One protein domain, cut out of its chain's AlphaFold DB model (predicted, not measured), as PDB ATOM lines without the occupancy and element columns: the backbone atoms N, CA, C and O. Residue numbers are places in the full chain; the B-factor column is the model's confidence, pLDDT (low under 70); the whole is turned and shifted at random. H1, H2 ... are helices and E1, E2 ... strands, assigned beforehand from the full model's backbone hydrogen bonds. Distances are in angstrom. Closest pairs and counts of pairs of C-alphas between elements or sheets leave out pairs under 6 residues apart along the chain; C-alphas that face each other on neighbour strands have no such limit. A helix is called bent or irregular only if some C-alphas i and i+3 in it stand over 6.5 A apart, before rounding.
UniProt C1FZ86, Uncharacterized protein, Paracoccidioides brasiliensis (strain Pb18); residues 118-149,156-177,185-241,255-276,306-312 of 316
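This is residues 118 to 149, 156 to 177, 185 to 241, 255 to 276 and 306 to 312 of the 316 residues of an uncharacterized protein of Paracoccidioides brasiliensis (strain Pb18) (UniProt C1FZ86). A small closed barrel of five strands, E1, E3, E4, E6 and E5 round the ring, has a fringe of helices on it, and E3 runs on past the ring to pair with the short E2. H2 packs beside the strands E3 and E6, H3 packs on the outside of the barrel with its residues 215 to 226, and H4 reaches the barrel with its residues 229 to 233; H1 lies away from the barrel after E2, and residues 144 to 149 stick out beyond it. The printed part has 140 residues, with five named helices and six named strands in the order E1 E2 H1 E3 E4 H2 H3 H4 H5 E5 E6; the sheet is mixed and the class is mixed, helices and strands. The whole is compact, with a radius of gyration of the C-alphas of 16.6 A, and its outline is elongated, spanning 53 by 34 by 33 A.

E1, residues 118 to 126, bends by 73 degrees at residue 123. On one side of it is its antiparallel neighbour E3, residues 161 to 172, with N 121 and O 171 within hydrogen-bond range at 2.9 A. On the other side is E5, residues 263 to 273, also antiparallel, with N 118 and O 265 at 2.9 A; E5 bends by 53 degrees at residue 266. E2, residues 134 to 137, is not in the ring; it pairs antiparallel with E3, with N 135 and O 163 at 2.8 A. H1, residues 139 to 144, is not on the barrel. E4, residues 187 to 193, is the antiparallel neighbour of E3, with N 168 and O 190 at 2.8 A. E6, residues 306 to 311, is parallel to E4, with N 191 and O 308 at 2.9 A, and antiparallel to E5, with N 268 and O 309 at 2.9 A. H2, residues 195 to 201, is at the sheet's level, with a height over the sheet of 2.4 A; its closest C-alphas to E6 are those of Asp 196 and Phe 311, 5.1 A apart. H3, residues 212 to 226, is outside the barrel at a height over the sheet of 8.9 A; its closest C-alphas to E1 are those of Trp 226 and Val 122, 5.8 A apart. H3 only just touches H2, with its residues 218 to 222 alone and 3 pairs of C-alphas within 8 A, the closest being Leu 201 and Lys 221 at 6.2 A; they are about perpendicular at 83 degrees. H4, residues 229 to 240, is on the barrel; its closest C-alphas to E1 are those of Leu 229 and Asp 124, 7.4 A apart. H5, residues 255 to 259, is on the barrel too, with the C-alphas of Val 256 and Val 123 closest at 6.5 A; it is only just irregular, C-alphas 256 and 259 being 6.7 A apart. Every O i to N i+4 pair is within hydrogen-bond range in H1, H2 and H4, against 10 of 11 in H3 and 0 of 1 in H5, where 1 of 2 O i to N i+3 pairs is.

E1 begins at C-alpha 118, (9.683, 3.040, -14.916), and is 21.0 A long. E3 is 33.7 A long, E4 19.2 A, H3 20.4 A, H4 16.2 A and E5 30.2 A. H3 begins at C-alpha 212, (-0.887, -22.672, -32.515). E6, 16.4 A long, ends at C-alpha 311, (6.723, -7.650, -11.600).

The two C-alphas farthest apart, those of Gly 149 and Gly 176, are 54.9 A apart. Four cuts leave out residues 150 to 155, 178 to 184, 242 to 254 and 277 to 305, with C-alpha gaps of 16.4, 11.1, 20.6 and 15.1 A. Of the links that are printed whole, none is long. Mean pLDDT of the printed part is 82.7; residues 139 to 149, 156 to 159, 175 to 177, 238 to 241, 255 to 259 and 275 to 276 are under 70.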
ATOM      1  N   THR A 118       8.715   2.585 -13.913       86.12
ATOM      2  CA  THR A 118       9.683   3.040 -14.916       86.12
ATOM      3  C   THR A 118       9.092   2.935 -16.319       86.12
ATOM      4  O   THR A 118       8.344   2.002 -16.610       86.12
ATOM      5  N   SER A 119       9.401   3.903 -17.181       88.88
ATOM      6  CA  SER A 119       9.002   3.898 -18.591       88.88
ATOM      7  C   SER A 119      10.122   3.266 -19.400       88.88
ATOM      8  O   SER A 119      11.220   3.812 -19.449       88.88
ATOM      9  N   VAL A 120       9.859   2.131 -20.040       90.12
ATOM     10  CA  VAL A 120      10.869   1.402 -20.814       90.12
ATOM     11  C   VAL A 120      10.347   1.040 -22.195       90.12
ATOM     12  O   VAL A 120       9.142   0.940 -22.424       90.12
ATOM     13  N   ARG A 121      11.261   0.824 -23.135       91.06
ATOM     14  CA  ARG A 121      10.968   0.359 -24.493       91.06
ATOM     15  C   ARG A 121      11.666  -0.968 -24.739       91.06
ATOM     16  O   ARG A 121      12.855  -1.080 -24.460       91.06
ATOM     17  N   VAL A 122      10.959  -1.957 -25.282       92.69
ATOM     18  CA  VAL A 122      11.589  -3.222 -25.690       92.69
ATOM     19  C   VAL A 122      12.353  -3.024 -26.995       92.69
ATOM     20  O   VAL A 122      11.833  -2.462 -27.952       92.69
ATOM     21  N   VAL A 123      13.591  -3.495 -27.020       91.38
ATOM     22  CA  VAL A 123      14.506  -3.388 -28.164       91.38
ATOM     23  C   VAL A 123      14.864  -4.757 -28.711       91.38
ATOM     24  O   VAL A 123      15.104  -4.896 -29.906       91.38
ATOM     25  N   ASP A 124      14.870  -5.775 -27.854       92.50
ATOM     26  CA  ASP A 124      15.039  -7.162 -28.265       92.50
ATOM     27  C   ASP A 124      14.387  -8.122 -27.254       92.50
ATOM     28  O   ASP A 124      14.019  -7.727 -26.145       92.50
ATOM     29  N   PHE A 125      14.260  -9.396 -27.613       94.81
ATOM     30  CA  PHE A 125      13.753 -10.457 -26.745       94.81
ATOM     31  C   PHE A 125      14.517 -11.775 -26.929       94.81
ATOM     32  O   PHE A 125      15.080 -12.060 -27.984       94.81
ATOM     33  N   PHE A 126      14.524 -12.617 -25.901       94.44
ATOM     34  CA  PHE A 126      15.132 -13.945 -25.929       94.44
ATOM     35  C   PHE A 126      14.249 -14.949 -25.175       94.44
ATOM     36  O   PHE A 126      13.795 -14.606 -24.082       94.44
ATOM     37  N   PRO A 127      14.055 -16.196 -25.651       94.50
ATOM     38  CA  PRO A 127      14.618 -16.831 -26.860       94.50
ATOM     39  C   PRO A 127      14.189 -16.187 -28.197       94.50
ATOM     40  O   PRO A 127      13.235 -15.426 -28.212       94.50
ATOM     41  N   PRO A 128      14.862 -16.446 -29.337       91.12
ATOM     42  CA  PRO A 128      14.489 -15.831 -30.620       91.12
ATOM     43  C   PRO A 128      13.159 -16.347 -31.189       91.12
ATOM     44  O   PRO A 128      12.540 -15.666 -31.998       91.12
ATOM     45  N   LYS A 129      12.728 -17.546 -30.785       92.62
ATOM     46  CA  LYS A 129      11.463 -18.161 -31.194       92.62
ATOM     47  C   LYS A 129      10.440 -18.005 -30.081       92.62
ATOM     48  O   LYS A 129      10.705 -18.421 -28.951       92.62
ATOM     49  N   LEU A 130       9.272 -17.452 -30.400       94.56
ATOM     50  CA  LEU A 130       8.200 -17.292 -29.416       94.56
ATOM     51  C   LEU A 130       7.708 -18.637 -28.894       94.56
ATOM     52  O   LEU A 130       7.337 -18.739 -27.731       94.56
ATOM     53  N   GLU A 131       7.784 -19.689 -29.707       94.62
ATOM     54  CA  GLU A 131       7.403 -21.044 -29.317       94.62
ATOM     55  C   GLU A 131       8.213 -21.584 -28.125       94.62
ATOM     56  O   GLU A 131       7.775 -22.531 -27.468       94.62
ATOM     57  N   ASP A 132       9.371 -20.980 -27.841       94.75
ATOM     58  CA  ASP A 132      10.276 -21.355 -26.755       94.75
ATOM     59  C   ASP A 132      10.101 -20.489 -25.493       94.75
ATOM     60  O   ASP A 132      10.810 -20.686 -24.507       94.75
ATOM     61  N   PHE A 133       9.138 -19.557 -25.479       95.75
ATOM     62  CA  PHE A 133       8.805 -18.764 -24.286       95.75
ATOM     63  C   PHE A 133       8.102 -19.600 -23.219       95.75
ATOM     64  O   PHE A 133       8.247 -19.340 -22.024       95.75
ATOM     65  N   GLY A 134       7.311 -20.587 -23.639       94.62
ATOM     66  CA  GLY A 134       6.727 -21.577 -22.746       94.62
ATOM     67  C   GLY A 134       7.732 -22.693 -22.504       94.62
ATOM     68  O   GLY A 134       8.097 -23.407 -23.436       94.62
ATOM     69  N   VAL A 135       8.157 -22.886 -21.257       92.06
ATOM     70  CA  VAL A 135       9.066 -23.971 -20.872       92.06
ATOM     71  C   VAL A 135       8.389 -24.929 -19.906       92.06
ATOM     72  O   VAL A 135       7.539 -24.557 -19.098       92.06
ATOM     73  N   GLN A 136       8.775 -26.199 -19.973       89.75
ATOM     74  CA  GLN A 136       8.282 -27.199 -19.041       89.75
ATOM     75  C   GLN A 136       9.090 -27.129 -17.737       89.75
ATOM     76  O   GLN A 136      10.248 -27.544 -17.684       89.75
ATOM     77  N   TYR A 137       8.472 -26.618 -16.675       80.25
ATOM     78  CA  TYR A 137       9.050 -26.584 -15.339       80.25
ATOM     79  C   TYR A 137       8.934 -27.943 -14.658       80.25
ATOM     80  O   TYR A 137       7.838 -28.454 -14.389       80.25
ATOM     81  N   ASP A 138      10.091 -28.501 -14.326       73.00
ATOM     82  CA  ASP A 138      10.203 -29.672 -13.473       73.00
ATOM     83  C   ASP A 138      10.540 -29.233 -12.042       73.00
ATOM     84  O   ASP A 138      11.694 -28.963 -11.695       73.00
ATOM     85  N   ALA A 139       9.505 -29.170 -11.201       64.50
ATOM     86  CA  ALA A 139       9.638 -28.824  -9.790       64.50
ATOM     87  C   ALA A 139      10.567 -29.788  -9.033       64.50
ATOM     88  O   ALA A 139      11.221 -29.376  -8.081       64.50
ATOM     89  N   HIS A 140      10.665 -31.048  -9.468       58.47
ATOM     90  CA  HIS A 140      11.531 -32.039  -8.838       58.47
ATOM     91  C   HIS A 140      13.008 -31.719  -9.091       58.47
ATOM     92  O   HIS A 140      13.806 -31.712  -8.159       58.47
ATOM     93  N   ARG A 141      13.369 -31.358 -10.331       55.38
ATOM     94  CA  ARG A 141      14.733 -30.909 -10.660       55.38
ATOM     95  C   ARG A 141      15.112 -29.624  -9.931       55.38
ATOM     96  O   ARG A 141      16.215 -29.540  -9.408       55.38
ATOM     97  N   ALA A 142      14.212 -28.645  -9.857       59.12
ATOM     98  CA  ALA A 142      14.501 -27.371  -9.197       59.12
ATOM     99  C   ALA A 142      14.785 -27.507  -7.688       59.12
ATOM    100  O   ALA A 142      15.563 -26.727  -7.144       59.12
ATOM    101  N   VAL A 143      14.167 -28.487  -7.018       58.12
ATOM    102  CA  VAL A 143      14.391 -28.771  -5.590       58.12
ATOM    103  C   VAL A 143      15.675 -29.576  -5.372       58.12
ATOM    104  O   VAL A 143      16.412 -29.280  -4.439       58.12
ATOM    105  N   LEU A 144      15.991 -30.530  -6.257       53.91
ATOM    106  CA  LEU A 144      17.223 -31.327  -6.165       53.91
ATOM    107  C   LEU A 144      18.507 -30.494  -6.308       53.91
ATOM    108  O   LEU A 144      19.520 -30.850  -5.727       53.91
ATOM    109  N   PHE A 145      18.473 -29.365  -7.024       47.31
ATOM    110  CA  PHE A 145      19.611 -28.433  -7.079       47.31
ATOM    111  C   PHE A 145      19.733 -27.513  -5.851       47.31
ATOM    112  O   PHE A 145      20.670 -26.723  -5.785       47.31
ATOM    113  N   ARG A 146      18.781 -27.553  -4.906       48.78
ATOM    114  CA  ARG A 146      18.768 -26.671  -3.725       48.78
ATOM    115  C   ARG A 146      19.127 -27.365  -2.414       48.78
ATOM    116  O   ARG A 146      19.432 -26.653  -1.467       48.78
ATOM    117  N   TYR A 147      19.086 -28.693  -2.348       46.00
ATOM    118  CA  TYR A 147      19.424 -29.444  -1.141       46.00
ATOM    119  C   TYR A 147      20.235 -30.688  -1.498       46.00
ATOM    120  O   TYR A 147      19.735 -31.599  -2.160       46.00
ATOM    121  N   ASP A 148      21.480 -30.705  -1.035       49.69
ATOM    122  CA  ASP A 148      22.207 -31.934  -0.749       49.69
ATOM    123  C   ASP A 148      21.523 -32.616   0.455       49.69
ATOM    124  O   ASP A 148      21.122 -31.950   1.408       49.69
ATOM    125  N   GLY A 149      21.345 -33.936   0.382       49.59
ATOM    126  CA  GLY A 149      21.235 -34.739   1.598       49.59
ATOM    127  C   GLY A 149      19.855 -34.860   2.258       49.59
ATOM    128  O   GLY A 149      19.502 -34.140   3.180       49.59
ATOM    129  N   ILE A 156       6.128 -34.567  -3.999       52.84
ATOM    130  CA  ILE A 156       6.152 -33.272  -4.685       52.84
ATOM    131  C   ILE A 156       5.746 -33.624  -6.100       52.84
ATOM    132  O   ILE A 156       6.419 -34.401  -6.777       52.84
ATOM    133  N   SER A 157       4.544 -33.187  -6.445       50.81
ATOM    134  CA  SER A 157       3.839 -33.525  -7.660       50.81
ATOM    135  C   SER A 157       4.825 -33.596  -8.831       50.81
ATOM    136  O   SER A 157       5.330 -32.567  -9.272       50.81
ATOM    137  N   ARG A 158       5.057 -34.803  -9.374       54.22
ATOM    138  CA  ARG A 158       5.789 -35.031 -10.641       54.22
ATOM    139  C   ARG A 158       5.103 -34.357 -11.843       54.22
ATOM    140  O   ARG A 158       5.449 -34.630 -12.990       54.22
ATOM    141  N   ARG A 159       4.074 -33.534 -11.612       59.66
ATOM    142  CA  ARG A 159       3.383 -32.788 -12.654       59.66
ATOM    143  C   ARG A 159       4.345 -31.730 -13.157       59.66
ATOM    144  O   ARG A 159       4.557 -30.693 -12.535       59.66
ATOM    145  N   LYS A 160       4.926 -32.047 -14.302       72.12
ATOM    146  CA  LYS A 160       5.580 -31.087 -15.164       72.12
ATOM    147  C   LYS A 160       4.542 -30.022 -15.519       72.12
ATOM    148  O   LYS A 160       3.572 -30.335 -16.211       72.12
ATOM    149  N   ARG A 161       4.704 -28.808 -14.999       85.44
ATOM    150  CA  ARG A 161       3.839 -27.671 -15.346       85.44
ATOM    151  C   ARG A 161       4.525 -26.836 -16.409       85.44
ATOM    152  O   ARG A 161       5.750 -26.812 -16.466       85.44
ATOM    153  N   TRP A 162       3.751 -26.184 -17.257       91.69
ATOM    154  CA  TRP A 162       4.298 -25.163 -18.137       91.69
ATOM    155  C   TRP A 162       4.477 -23.877 -17.339       91.69
ATOM    156  O   TRP A 162       3.706 -23.602 -16.422       91.69
ATOM    157  N   GLU A 163       5.517 -23.124 -17.656       93.25
ATOM    158  CA  GLU A 163       5.724 -21.775 -17.151       93.25
ATOM    159  C   GLU A 163       6.252 -20.892 -18.277       93.25
ATOM    160  O   GLU A 163       6.952 -21.355 -19.180       93.25
ATOM    161  N   TRP A 164       5.939 -19.608 -18.205       95.12
ATOM    162  CA  TRP A 164       6.583 -18.612 -19.040       95.12
ATOM    163  C   TRP A 164       8.020 -18.399 -18.573       95.12
ATOM    164  O   TRP A 164       8.281 -18.290 -17.369       95.12
ATOM    165  N   ARG A 165       8.952 -18.319 -19.521       94.56
ATOM    166  CA  ARG A 165      10.349 -17.972 -19.277       94.56
ATOM    167  C   ARG A 165      10.959 -17.332 -20.515       94.56
ATOM    168  O   ARG A 165      11.364 -18.016 -21.450       94.56
ATOM    169  N   PHE A 166      11.088 -16.018 -20.472       96.06
ATOM    170  CA  PHE A 166      11.758 -15.246 -21.508       96.06
ATOM    171  C   PHE A 166      12.435 -14.018 -20.896       96.06
ATOM    172  O   PHE A 166      12.308 -13.730 -19.704       96.06
ATOM    173  N   CYS A 167      13.224 -13.329 -21.702       96.19
ATOM    174  CA  CYS A 167      13.963 -12.142 -21.327       96.19
ATOM    175  C   CYS A 167      13.683 -11.047 -22.347       96.19
ATOM    176  O   CYS A 167      13.710 -11.298 -23.549       96.19
ATOM    177  N   LEU A 168      13.467  -9.834 -21.861       95.31
ATOM    178  CA  LEU A 168      13.345  -8.631 -22.672       95.31
ATOM    179  C   LEU A 168      14.614  -7.811 -22.524       95.31
ATOM    180  O   LEU A 168      15.132  -7.664 -21.419       95.31
ATOM    181  N   LEU A 169      15.122  -7.287 -23.626       93.94
ATOM    182  CA  LEU A 169      16.148  -6.262 -23.623       93.94
ATOM    183  C   LEU A 169      15.441  -4.922 -23.759       93.94
ATOM    184  O   LEU A 169      14.757  -4.690 -24.756       93.94
ATOM    185  N   VAL A 170      15.581  -4.068 -22.754       92.75
ATOM    186  CA  VAL A 170      14.880  -2.787 -22.705       92.75
ATOM    187  C   VAL A 170      15.839  -1.612 -22.639       92.75
ATOM    188  O   VAL A 170      16.941  -1.731 -22.104       92.75
ATOM    189  N   GLU A 171      15.393  -0.482 -23.166       91.06
ATOM    190  CA  GLU A 171      16.012   0.834 -23.012       91.06
ATOM    191  C   GLU A 171      15.095   1.725 -22.171       91.06
ATOM    192  O   GLU A 171      13.869   1.568 -22.199       91.06
ATOM    193  N   ASP A 172      15.685   2.665 -21.435       86.69
ATOM    194  CA  ASP A 172      14.925   3.699 -20.735       86.69
ATOM    195  C   ASP A 172      14.183   4.586 -21.753       86.69
ATOM    196  O   ASP A 172      14.680   4.896 -22.838       86.69
ATOM    197  N   ALA A 173      12.950   4.939 -21.413       84.44
ATOM    198  CA  ALA A 173      12.047   5.757 -22.202       84.44
ATOM    199  C   ALA A 173      11.349   6.825 -21.334       84.44
ATOM    200  O   ALA A 173      10.196   7.189 -21.597       84.44
ATOM    201  N   GLY A 174      12.023   7.308 -20.287       73.81
ATOM    202  CA  GLY A 174      11.555   8.382 -19.416       73.81
ATOM    203  C   GLY A 174      11.305   9.727 -20.134       73.81
ATOM    204  O   GLY A 174      11.911  10.020 -21.171       73.81
ATOM    205  N   PRO A 175      10.391  10.568 -19.608       60.22
ATOM    206  CA  PRO A 175      10.094  11.881 -20.177       60.22
ATOM    207  C   PRO A 175      11.276  12.845 -19.995       60.22
ATOM    208  O   PRO A 175      11.793  12.994 -18.894       60.22
ATOM    209  N   GLY A 176      11.668  13.542 -21.065       54.91
ATOM    210  CA  GLY A 176      12.697  14.592 -21.017       54.91
ATOM    211  C   GLY A 176      14.107  14.159 -21.422       54.91
ATOM    212  O   GLY A 176      14.994  15.006 -21.507       54.91
ATOM    213  N   MET A 177      14.331  12.883 -21.753       56.62
ATOM    214  CA  MET A 177      15.584  12.497 -22.400       56.62
ATOM    215  C   MET A 177      15.587  12.953 -23.864       56.62
ATOM    216  O   MET A 177      15.065  12.295 -24.764       56.62
ATOM    217  N   ARG A 185      22.632   3.698 -26.295       75.38
ATOM    218  CA  ARG A 185      21.660   3.646 -25.201       75.38
ATOM    219  C   ARG A 185      22.022   2.540 -24.222       75.38
ATOM    220  O   ARG A 185      22.443   1.455 -24.631       75.38
ATOM    221  N   GLU A 186      21.861   2.818 -22.934       82.44
ATOM    222  CA  GLU A 186      22.005   1.792 -21.910       82.44
ATOM    223  C   GLU A 186      20.845   0.800 -22.029       82.44
ATOM    224  O   GLU A 186      19.680   1.186 -22.133       82.44
ATOM    225  N   ARG A 187      21.188  -0.491 -22.063       89.38
ATOM    226  CA  ARG A 187      20.230  -1.581 -22.226       89.38
ATOM    227  C   ARG A 187      20.254  -2.481 -21.010       89.38
ATOM    228  O   ARG A 187      21.323  -2.877 -20.547       89.38
ATOM    229  N   MET A 188      19.075  -2.877 -20.554       89.81
ATOM    230  CA  MET A 188      18.901  -3.750 -19.400       89.81
ATOM    231  C   MET A 188      18.148  -5.021 -19.786       89.81
ATOM    232  O   MET A 188      17.180  -4.987 -20.542       89.81
ATOM    233  N   LYS A 189      18.587  -6.160 -19.243       94.19
ATOM    234  CA  LYS A 189      17.889  -7.444 -19.377       94.19
ATOM    235  C   LYS A 189      16.831  -7.579 -18.286       94.19
ATOM    236  O   LYS A 189      17.176  -7.595 -17.106       94.19
ATOM    237  N   LEU A 190      15.575  -7.735 -18.686       94.31
ATOM    238  CA  LEU A 190      14.441  -8.018 -17.814       94.31
ATOM    239  C   LEU A 190      13.970  -9.452 -18.004       94.31
ATOM    240  O   LEU A 190      13.411  -9.808 -19.039       94.31
ATOM    241  N   PHE A 191      14.160 -10.271 -16.977       94.81
ATOM    242  CA  PHE A 191      13.628 -11.624 -16.951       94.81
ATOM    243  C   PHE A 191      12.128 -11.592 -16.640       94.81
ATOM    244  O   PHE A 191      11.688 -10.938 -15.692       94.81
ATOM    245  N   VAL A 192      11.347 -12.320 -17.433       94.38
ATOM    246  CA  VAL A 192       9.895 -12.440 -17.302       94.38
ATOM    247  C   VAL A 192       9.572 -13.921 -17.128       94.38
ATOM    248  O   VAL A 192       9.774 -14.731 -18.035       94.38
ATOM    249  N   THR A 193       9.165 -14.300 -15.913       91.56
ATOM    250  CA  THR A 193       9.052 -15.712 -15.521       91.56
ATOM    251  C   THR A 193       7.881 -15.981 -14.588       91.56
ATOM    252  O   THR A 193       7.612 -15.171 -13.698       91.56
ATOM    253  N   GLY A 194       7.278 -17.166 -14.699       87.62
ATOM    254  CA  GLY A 194       6.274 -17.655 -13.749       87.62
ATOM    255  C   GLY A 194       5.075 -16.711 -13.617       87.62
ATOM    256  O   GLY A 194       4.586 -16.193 -14.616       87.62
ATOM    257  N   HIS A 195       4.635 -16.453 -12.385       87.19
ATOM    258  CA  HIS A 195       3.439 -15.644 -12.131       87.19
ATOM    259  C   HIS A 195       3.564 -14.188 -12.614       87.19
ATOM    260  O   HIS A 195       2.605 -13.635 -13.136       87.19
ATOM    261  N   ASP A 196       4.760 -13.588 -12.528       89.94
ATOM    262  CA  ASP A 196       4.994 -12.224 -13.031       89.94
ATOM    263  C   ASP A 196       4.700 -12.138 -14.552       89.94
ATOM    264  O   ASP A 196       4.215 -11.122 -15.043       89.94
ATOM    265  N   ALA A 197       4.945 -13.223 -15.297       92.44
ATOM    266  CA  ALA A 197       4.657 -13.315 -16.727       92.44
ATOM    267  C   ALA A 197       3.175 -13.583 -17.033       92.44
ATOM    268  O   ALA A 197       2.650 -13.049 -18.006       92.44
ATOM    269  N   GLU A 198       2.501 -14.389 -16.208       91.81
ATOM    270  CA  GLU A 198       1.047 -14.599 -16.295       91.81
ATOM    271  C   GLU A 198       0.303 -13.275 -16.093       91.81
ATOM    272  O   GLU A 198      -0.606 -12.960 -16.857       91.81
ATOM    273  N   CYS A 199       0.738 -12.457 -15.127       89.38
ATOM    274  CA  CYS A 199       0.213 -11.107 -14.925       89.38
ATOM    275  C   CYS A 199       0.482 -10.196 -16.125       89.38
ATOM    276  O   CYS A 199      -0.410  -9.441 -16.512       89.38
ATOM    277  N   LEU A 200       1.678 -10.279 -16.721       92.25
ATOM    278  CA  LEU A 200       2.030  -9.474 -17.888       92.25
ATOM    279  C   LEU A 200       1.123  -9.811 -19.067       92.25
ATOM    280  O   LEU A 200       0.462  -8.928 -19.601       92.25
ATOM    281  N   LEU A 201       1.080 -11.086 -19.445       93.19
ATOM    282  CA  LEU A 201       0.442 -11.552 -20.674       93.19
ATOM    283  C   LEU A 201      -1.073 -11.747 -20.532       93.19
ATOM    284  O   LEU A 201      -1.781 -11.728 -21.536       93.19
ATOM    285  N   CYS A 202      -1.567 -11.954 -19.307       92.69
ATOM    286  CA  CYS A 202      -2.916 -12.459 -19.026       92.69
ATOM    287  C   CYS A 202      -3.219 -13.779 -19.761       92.69
ATOM    288  O   CYS A 202      -4.343 -14.002 -20.208       92.69
ATOM    289  N   LEU A 203      -2.206 -14.642 -19.899       92.62
ATOM    290  CA  LEU A 203      -2.292 -15.941 -20.564       92.62
ATOM    291  C   LEU A 203      -1.703 -17.036 -19.675       92.62
ATOM    292  O   LEU A 203      -0.655 -16.846 -19.047       92.62
ATOM    293  N   ASP A 204      -2.336 -18.206 -19.694       93.00
ATOM    294  CA  ASP A 204      -1.807 -19.395 -19.032       93.00
ATOM    295  C   ASP A 204      -0.626 -19.975 -19.825       93.00
ATOM    296  O   ASP A 204      -0.689 -20.085 -21.056       93.00
ATOM    297  N   PRO A 205       0.459 -20.397 -19.153       93.56
ATOM    298  CA  PRO A 205       1.588 -21.010 -19.826       93.56
ATOM    299  C   PRO A 205       1.203 -22.382 -20.384       93.56
ATOM    300  O   PRO A 205       0.721 -23.264 -19.670       93.56
ATOM    301  N   VAL A 206       1.472 -22.593 -21.672       93.81
ATOM    302  CA  VAL A 206       1.185 -23.846 -22.383       93.81
ATOM    303  C   VAL A 206       2.321 -24.223 -23.331       93.81
ATOM    304  O   VAL A 206       3.233 -23.441 -23.595       93.81
ATOM    305  N   ASN A 207       2.267 -25.437 -23.884       94.19
ATOM    306  CA  ASN A 207       3.173 -25.834 -24.960       94.19
ATOM    307  C   ASN A 207       2.813 -25.102 -26.258       94.19
ATOM    308  O   ASN A 207       1.916 -25.540 -26.981       94.19
ATOM    309  N   LEU A 208       3.524 -24.029 -26.581       95.00
ATOM    310  CA  LEU A 208       3.246 -23.219 -27.768       95.00
ATOM    311  C   LEU A 208       3.503 -23.962 -29.084       95.00
ATOM    312  O   LEU A 208       2.791 -23.747 -30.059       95.00
ATOM    313  N   ARG A 209       4.443 -24.918 -29.105       94.06
ATOM    314  CA  ARG A 209       4.725 -25.748 -30.292       94.06
ATOM    315  C   ARG A 209       3.571 -26.680 -30.660       94.06
ATOM    316  O   ARG A 209       3.485 -27.124 -31.798       94.06
ATOM    317  N   LYS A 210       2.713 -27.018 -29.693       94.31
ATOM    318  CA  LYS A 210       1.545 -27.891 -29.898       94.31
ATOM    319  C   LYS A 210       0.225 -27.128 -29.971       94.31
ATOM    320  O   LYS A 210      -0.773 -27.712 -30.377       94.31
ATOM    321  N   ASN A 211       0.215 -25.855 -29.577       94.62
ATOM    322  CA  ASN A 211      -0.988 -25.037 -29.470       94.62
ATOM    323  C   ASN A 211      -0.828 -23.759 -30.308       94.62
ATOM    324  O   ASN A 211      -0.516 -22.704 -29.754       94.62
ATOM    325  N   PRO A 212      -1.053 -23.828 -31.634       94.44
ATOM    326  CA  PRO A 212      -0.887 -22.672 -32.515       94.44
ATOM    327  C   PRO A 212      -1.855 -21.523 -32.190       94.44
ATOM    328  O   PRO A 212      -1.501 -20.367 -32.393       94.44
ATOM    329  N   GLY A 213      -3.042 -21.817 -31.638       96.00
ATOM    330  CA  GLY A 213      -3.983 -20.793 -31.165       96.00
ATOM    331  C   GLY A 213      -3.401 -19.956 -30.023       96.00
ATOM    332  O   GLY A 213      -3.275 -18.748 -30.157       96.00
ATOM    333  N   ALA A 214      -2.916 -20.611 -28.963       95.06
ATOM    334  CA  ALA A 214      -2.282 -19.925 -27.834       95.06
ATOM    335  C   ALA A 214      -1.010 -19.157 -28.237       95.06
ATOM    336  O   ALA A 214      -0.688 -18.125 -27.658       95.06
ATOM    337  N   LEU A 215      -0.283 -19.650 -29.245       96.12
ATOM    338  CA  LEU A 215       0.844 -18.931 -29.832       96.12
ATOM    339  C   LEU A 215       0.397 -17.661 -30.574       96.12
ATOM    340  O   LEU A 215       1.084 -16.647 -30.494       96.12
ATOM    341  N   SER A 216      -0.744 -17.694 -31.268       95.31
ATOM    342  CA  SER A 216      -1.337 -16.501 -31.881       95.31
ATOM    343  C   SER A 216      -1.767 -15.481 -30.825       95.31
ATOM    344  O   SER A 216      -1.466 -14.300 -30.973       95.31
ATOM    345  N   ASP A 217      -2.398 -15.934 -29.740       95.06
ATOM    346  CA  ASP A 217      -2.808 -15.063 -28.629       95.06
ATOM    347  C   ASP A 217      -1.584 -14.408 -27.962       95.06
ATOM    348  O   ASP A 217      -1.580 -13.212 -27.660       95.06
ATOM    349  N   LEU A 218      -0.503 -15.178 -27.784       95.50
ATOM    350  CA  LEU A 218       0.770 -14.668 -27.282       95.50
ATOM    351  C   LEU A 218       1.361 -13.607 -28.219       95.50
ATOM    352  O   LEU A 218       1.798 -12.562 -27.742       95.50
ATOM    353  N   ARG A 219       1.364 -13.856 -29.535       94.88
ATOM    354  CA  ARG A 219       1.826 -12.881 -30.534       94.88
ATOM    355  C   ARG A 219       1.045 -11.579 -30.452       94.88
ATOM    356  O   ARG A 219       1.662 -10.523 -30.416       94.88
ATOM    357  N   GLU A 220      -0.282 -11.644 -30.358       91.94
ATOM    358  CA  GLU A 220      -1.129 -10.455 -30.221       91.94
ATOM    359  C   GLU A 220      -0.763  -9.652 -28.968       91.94
ATOM    360  O   GLU A 220      -0.557  -8.440 -29.042       91.94
ATOM    361  N   LYS A 221      -0.596 -10.329 -27.826       92.69
ATOM    362  CA  LYS A 221      -0.193  -9.673 -26.577       92.69
ATOM    363  C   LYS A 221       1.186  -9.033 -26.669       92.69
ATOM    364  O   LYS A 221       1.370  -7.896 -26.248       92.69
ATOM    365  N   LEU A 222       2.153  -9.731 -27.247       93.25
ATOM    366  CA  LEU A 222       3.517  -9.235 -27.376       93.25
ATOM    367  C   LEU A 222       3.651  -8.124 -28.429       93.25
ATOM    368  O   LEU A 222       4.457  -7.211 -28.255       93.25
ATOM    369  N   PHE A 223       2.805  -8.121 -29.459       91.38
ATOM    370  CA  PHE A 223       2.725  -7.034 -30.434       91.38
ATOM    371  C   PHE A 223       2.336  -5.699 -29.778       91.38
ATOM    372  O   PHE A 223       2.827  -4.647 -30.179       91.38
ATOM    373  N   ILE A 224       1.521  -5.712 -28.717       89.88
ATOM    374  CA  ILE A 224       1.214  -4.499 -27.934       89.88
ATOM    375  C   ILE A 224       2.482  -3.950 -27.264       89.88
ATOM    376  O   ILE A 224       2.672  -2.736 -27.186       89.88
ATOM    377  N   LEU A 225       3.356  -4.848 -26.806       89.69
ATOM    378  CA  LEU A 225       4.571  -4.504 -26.080       89.69
ATOM    379  C   LEU A 225       5.668  -3.953 -26.992       89.69
ATOM    380  O   LEU A 225       6.393  -3.039 -26.597       89.69
ATOM    381  N   TRP A 226       5.818  -4.525 -28.191       91.12
ATOM    382  CA  TRP A 226       6.959  -4.215 -29.050       91.12
ATOM    383  C   TRP A 226       6.684  -3.956 -30.528       91.12
ATOM    384  O   TRP A 226       7.621  -3.622 -31.255       91.12
ATOM    385  N   GLY A 227       5.432  -4.033 -30.969       89.50
ATOM    386  CA  GLY A 227       5.046  -3.824 -32.361       89.50
ATOM    387  C   GLY A 227       5.648  -4.878 -33.287       89.50
ATOM    388  O   GLY A 227       5.607  -6.069 -32.996       89.50
ATOM    389  N   ASP A 228       6.257  -4.421 -34.376       87.81
ATOM    390  CA  ASP A 228       6.820  -5.234 -35.468       87.81
ATOM    391  C   ASP A 228       8.180  -5.907 -35.164       87.81
ATOM    392  O   ASP A 228       8.950  -6.255 -36.069       87.81
ATOM    393  N   LEU A 229       8.547  -6.011 -33.883       89.94
ATOM    394  CA  LEU A 229       9.872  -6.480 -33.477       89.94
ATOM    395  C   LEU A 229      10.098  -7.957 -33.835       89.94
ATOM    396  O   LEU A 229      11.216  -8.320 -34.202       89.94
ATOM    397  N   GLU A 230       9.065  -8.803 -33.758       89.94
ATOM    398  CA  GLU A 230       9.162 -10.225 -34.125       89.94
ATOM    399  C   GLU A 230       9.450 -10.391 -35.624       89.94
ATOM    400  O   GLU A 230      10.346 -11.150 -36.008       89.94
ATOM    401  N   GLU A 231       8.735  -9.653 -36.473       89.44
ATOM    402  CA  GLU A 231       8.863  -9.699 -37.927       89.44
ATOM    403  C   GLU A 231      10.236  -9.198 -38.371       89.44
ATOM    404  O   GLU A 231      10.906  -9.854 -39.173       89.44
ATOM    405  N   ARG A 232      10.707  -8.083 -37.797       84.75
ATOM    406  CA  ARG A 232      12.047  -7.547 -38.085       84.75
ATOM    407  C   ARG A 232      13.151  -8.486 -37.621       84.75
ATOM    408  O   ARG A 232      14.104  -8.716 -38.361       84.75
ATOM    409  N   LYS A 233      13.022  -9.069 -36.426       86.31
ATOM    410  CA  LYS A 233      13.993 -10.048 -35.925       86.31
ATOM    411  C   LYS A 233      14.034 -11.302 -36.804       86.31
ATOM    412  O   LYS A 233      15.110 -11.831 -37.071       86.31
ATOM    413  N   SER A 234      12.882 -11.749 -37.299       83.56
ATOM    414  CA  SER A 234      12.783 -12.892 -38.214       83.56
ATOM    415  C   SER A 234      13.390 -12.595 -39.588       83.56
ATOM    416  O   SER A 234      14.111 -13.435 -40.126       83.56
ATOM    417  N   ALA A 235      13.158 -11.395 -40.129       81.25
ATOM    418  CA  ALA A 235      13.757 -10.945 -41.384       81.25
ATOM    419  C   ALA A 235      15.287 -10.847 -41.283       81.25
ATOM    420  O   ALA A 235      15.985 -11.362 -42.153       81.25
ATOM    421  N   ASN A 236      15.801 -10.279 -40.186       78.44
ATOM    422  CA  ASN A 236      17.239 -10.158 -39.947       78.44
ATOM    423  C   ASN A 236      17.919 -11.527 -39.835       78.44
ATOM    424  O   ASN A 236      18.928 -11.759 -40.492       78.44
ATOM    425  N   ASN A 237      17.331 -12.466 -39.088       71.94
ATOM    426  CA  ASN A 237      17.854 -13.834 -39.001       71.94
ATOM    427  C   ASN A 237      17.870 -14.533 -40.375       71.94
ATOM    428  O   ASN A 237      18.797 -15.283 -40.674       71.94
ATOM    429  N   ALA A 238      16.868 -14.289 -41.229       65.75
ATOM    430  CA  ALA A 238      16.836 -14.834 -42.586       65.75
ATOM    431  C   ALA A 238      17.910 -14.213 -43.498       65.75
ATOM    432  O   ALA A 238      18.464 -14.903 -44.354       65.75
ATOM    433  N   THR A 239      18.237 -12.930 -43.309       63.16
ATOM    434  CA  THR A 239      19.330 -12.262 -44.032       63.16
ATOM    435  C   THR A 239      20.716 -12.621 -43.497       63.16
ATOM    436  O   THR A 239      21.636 -12.768 -44.293       63.16
ATOM    437  N   GLU A 240      20.877 -12.837 -42.189       57.97
ATOM    438  CA  GLU A 240      22.152 -13.221 -41.562       57.97
ATOM    439  C   GLU A 240      22.608 -14.624 -41.986       57.97
ATOM    440  O   GLU A 240      23.795 -14.836 -42.210       57.97
ATOM    441  N   ILE A 241      21.676 -15.559 -42.218       55.44
ATOM    442  CA  ILE A 241      21.994 -16.884 -42.789       55.44
ATOM    443  C   ILE A 241      22.600 -16.764 -44.204       55.44
ATOM    444  O   ILE A 241      23.369 -17.631 -44.618       55.44
ATOM    445  N   GLN A 255      16.305   2.241 -36.684       48.34
ATOM    446  CA  GLN A 255      15.024   1.715 -37.160       48.34
ATOM    447  C   GLN A 255      14.290   0.912 -36.076       48.34
ATOM    448  O   GLN A 255      13.068   1.005 -35.973       48.34
ATOM    449  N   VAL A 256      15.024   0.211 -35.199       51.06
ATOM    450  CA  VAL A 256      14.449  -0.523 -34.053       51.06
ATOM    451  C   VAL A 256      13.688   0.400 -33.102       51.06
ATOM    452  O   VAL A 256      12.662   0.019 -32.545       51.06
ATOM    453  N   SER A 257      14.144   1.645 -32.970       52.66
ATOM    454  CA  SER A 257      13.536   2.625 -32.074       52.66
ATOM    455  C   SER A 257      12.187   3.174 -32.552       52.66
ATOM    456  O   SER A 257      11.461   3.715 -31.723       52.66
ATOM    457  N   ALA A 258      11.839   3.109 -33.839       52.69
ATOM    458  CA  ALA A 258      10.724   3.899 -34.374       52.69
ATOM    459  C   ALA A 258       9.330   3.281 -34.143       52.69
ATOM    460  O   ALA A 258       8.356   4.023 -34.045       52.69
ATOM    461  N   SER A 259       9.225   1.949 -34.035       64.56
ATOM    462  CA  SER A 259       7.932   1.234 -33.999       64.56
ATOM    463  C   SER A 259       7.477   0.847 -32.583       64.56
ATOM    464  O   SER A 259       6.283   0.788 -32.288       64.56
ATOM    465  N   THR A 260       8.422   0.630 -31.665       76.06
ATOM    466  CA  THR A 260       8.120   0.127 -30.320       76.06
ATOM    467  C   THR A 260       7.694   1.253 -29.377       76.06
ATOM    468  O   THR A 260       8.446   2.199 -29.119       76.06
ATOM    469  N   LYS A 261       6.480   1.145 -28.827       82.06
ATOM    470  CA  LYS A 261       5.946   2.109 -27.861       82.06
ATOM    471  C   LYS A 261       6.541   1.865 -26.469       82.06
ATOM    472  O   LYS A 261       6.612   0.719 -26.035       82.06
ATOM    473  N   PRO A 262       6.960   2.923 -25.755       88.94
ATOM    474  CA  PRO A 262       7.271   2.810 -24.339       88.94
ATOM    475  C   PRO A 262       6.070   2.307 -23.540       88.94
ATOM    476  O   PRO A 262       4.933   2.691 -23.819       88.94
ATOM    477  N   PHE A 263       6.334   1.507 -22.517       88.69
ATOM    478  CA  PHE A 263       5.340   1.076 -21.545       88.69
ATOM    479  C   PHE A 263       5.889   1.248 -20.133       88.69
ATOM    480  O   PHE A 263       7.099   1.267 -19.903       88.69
ATOM    481  N   ILE A 264       4.971   1.386 -19.185       89.38
ATOM    482  CA  ILE A 264       5.310   1.533 -17.778       89.38
ATOM    483  C   ILE A 264       5.357   0.146 -17.140       89.38
ATOM    484  O   ILE A 264       4.417  -0.635 -17.292       89.38
ATOM    485  N   CYS A 265       6.425  -0.155 -16.406       90.00
ATOM    486  CA  CYS A 265       6.533  -1.392 -15.643       90.00
ATOM    487  C   CYS A 265       7.226  -1.196 -14.299       90.00
ATOM    488  O   CYS A 265       7.883  -0.182 -14.060       90.00
ATOM    489  N   CYS A 266       7.092  -2.202 -13.438       90.69
ATOM    490  CA  CYS A 266       7.844  -2.285 -12.196       90.69
ATOM    491  C   CYS A 266       9.006  -3.272 -12.362       90.69
ATOM    492  O   CYS A 266       8.826  -4.405 -12.825       90.69
ATOM    493  N   ILE A 267      10.204  -2.851 -11.953       90.88
ATOM    494  CA  ILE A 267      11.437  -3.645 -12.033       90.88
ATOM    495  C   ILE A 267      11.943  -3.932 -10.623       90.88
ATOM    496  O   ILE A 267      11.991  -3.044  -9.777       90.88
ATOM    497  N   LYS A 268      12.346  -5.178 -10.372       89.75
ATOM    498  CA  LYS A 268      13.029  -5.581  -9.136       89.75
ATOM    499  C   LYS A 268      14.343  -6.288  -9.442       89.75
ATOM    500  O   LYS A 268      14.445  -7.051 -10.405       89.75
ATOM    501  N   GLU A 269      15.328  -6.048  -8.592       90.56
ATOM    502  CA  GLU A 269      16.648  -6.668  -8.648       90.56
ATOM    503  C   GLU A 269      16.664  -8.021  -7.917       90.56
ATOM    504  O   GLU A 269      15.935  -8.233  -6.945       90.56
ATOM    505  N   PHE A 270      17.486  -8.955  -8.394       88.25
ATOM    506  CA  PHE A 270      17.791 -10.209  -7.712       88.25
ATOM    507  C   PHE A 270      19.197 -10.714  -8.069       88.25
ATOM    508  O   PHE A 270      19.716 -10.429  -9.145       88.25
ATOM    509  N   GLY A 271      19.803 -11.499  -7.178       87.44
ATOM    510  CA  GLY A 271      21.082 -12.168  -7.426       87.44
ATOM    511  C   GLY A 271      20.903 -13.607  -7.917       87.44
ATOM    512  O   GLY A 271      20.024 -14.328  -7.440       87.44
ATOM    513  N   VAL A 272      21.764 -14.050  -8.834       84.12
ATOM    514  CA  VAL A 272      21.906 -15.459  -9.234       84.12
ATOM    515  C   VAL A 272      23.325 -15.924  -8.960       84.12
ATOM    516  O   VAL A 272      24.272 -15.261  -9.351       84.12
ATOM    517  N   ARG A 273      23.489 -17.074  -8.307       80.56
ATOM    518  CA  ARG A 273      24.821 -17.616  -8.028       80.56
ATOM    519  C   ARG A 273      25.444 -18.188  -9.308       80.56
ATOM    520  O   ARG A 273      24.831 -19.014  -9.985       80.56
ATOM    521  N   ASN A 274      26.658 -17.760  -9.622       75.06
ATOM    522  CA  ASN A 274      27.478 -18.282 -10.701       75.06
ATOM    523  C   ASN A 274      27.942 -19.692 -10.338       75.06
ATOM    524  O   ASN A 274      28.581 -19.911  -9.313       75.06
ATOM    525  N   SER A 275      27.634 -20.651 -11.212       62.22
ATOM    526  CA  SER A 275      28.019 -22.061 -11.056       62.22
ATOM    527  C   SER A 275      29.536 -22.249 -10.890       62.22
ATOM    528  O   SER A 275      29.979 -23.141 -10.172       62.22
ATOM    529  N   SER A 276      30.343 -21.364 -11.487       56.62
ATOM    530  CA  SER A 276      31.805 -21.374 -11.366       56.62
ATOM    531  C   SER A 276      32.308 -21.123  -9.939       56.62
ATOM    532  O   SER A 276      33.328 -21.687  -9.570       56.62
ATOM    533  N   ARG A 306      24.193 -10.005 -10.603       88.06
ATOM    534  CA  ARG A 306      23.033  -9.117 -10.471       88.06
ATOM    535  C   ARG A 306      22.141  -9.213 -11.710       88.06
ATOM    536  O   ARG A 306      22.614  -9.048 -12.833       88.06
ATOM    537  N   ARG A 307      20.842  -9.424 -11.508       90.69
ATOM    538  CA  ARG A 307      19.824  -9.522 -12.562       90.69
ATOM    539  C   ARG A 307      18.566  -8.742 -12.197       90.69
ATOM    540  O   ARG A 307      18.308  -8.454 -11.034       90.69
ATOM    541  N   PHE A 308      17.753  -8.441 -13.205       92.81
ATOM    542  CA  PHE A 308      16.520  -7.674 -13.053       92.81
ATOM    543  C   PHE A 308      15.335  -8.455 -13.608       92.81
ATOM    544  O   PHE A 308      15.444  -9.119 -14.638       92.81
ATOM    545  N   ARG A 309      14.193  -8.412 -12.924       91.44
ATOM    546  CA  ARG A 309      12.951  -9.020 -13.409       91.44
ATOM    547  C   ARG A 309      11.783  -8.059 -13.304       91.44
ATOM    548  O   ARG A 309      11.748  -7.205 -12.419       91.44
ATOM    549  N   MET A 310      10.825  -8.240 -14.201       89.12
ATOM    550  CA  MET A 310       9.567  -7.505 -14.168       89.12
ATOM    551  C   MET A 310       8.656  -8.055 -13.064       89.12
ATOM    552  O   MET A 310       8.753  -9.233 -12.709       89.12
ATOM    553  N   PHE A 311       7.786  -7.214 -12.508       88.12
ATOM    554  CA  PHE A 311       6.723  -7.650 -11.600       88.12
ATOM    555  C   PHE A 311       5.510  -6.738 -11.651       88.12
ATOM    556  O   PHE A 311       5.627  -5.586 -12.061       88.12
ATOM    557  N   GLY A 312       4.352  -7.259 -11.231       82.88
ATOM    558  CA  GLY A 312       3.134  -6.461 -11.035       82.88
ATOM    559  C   GLY A 312       2.723  -5.611 -12.242       82.88
ATOM    560  O   GLY A 312       2.093  -4.577 -12.069       82.88
TER     561      GLY A 312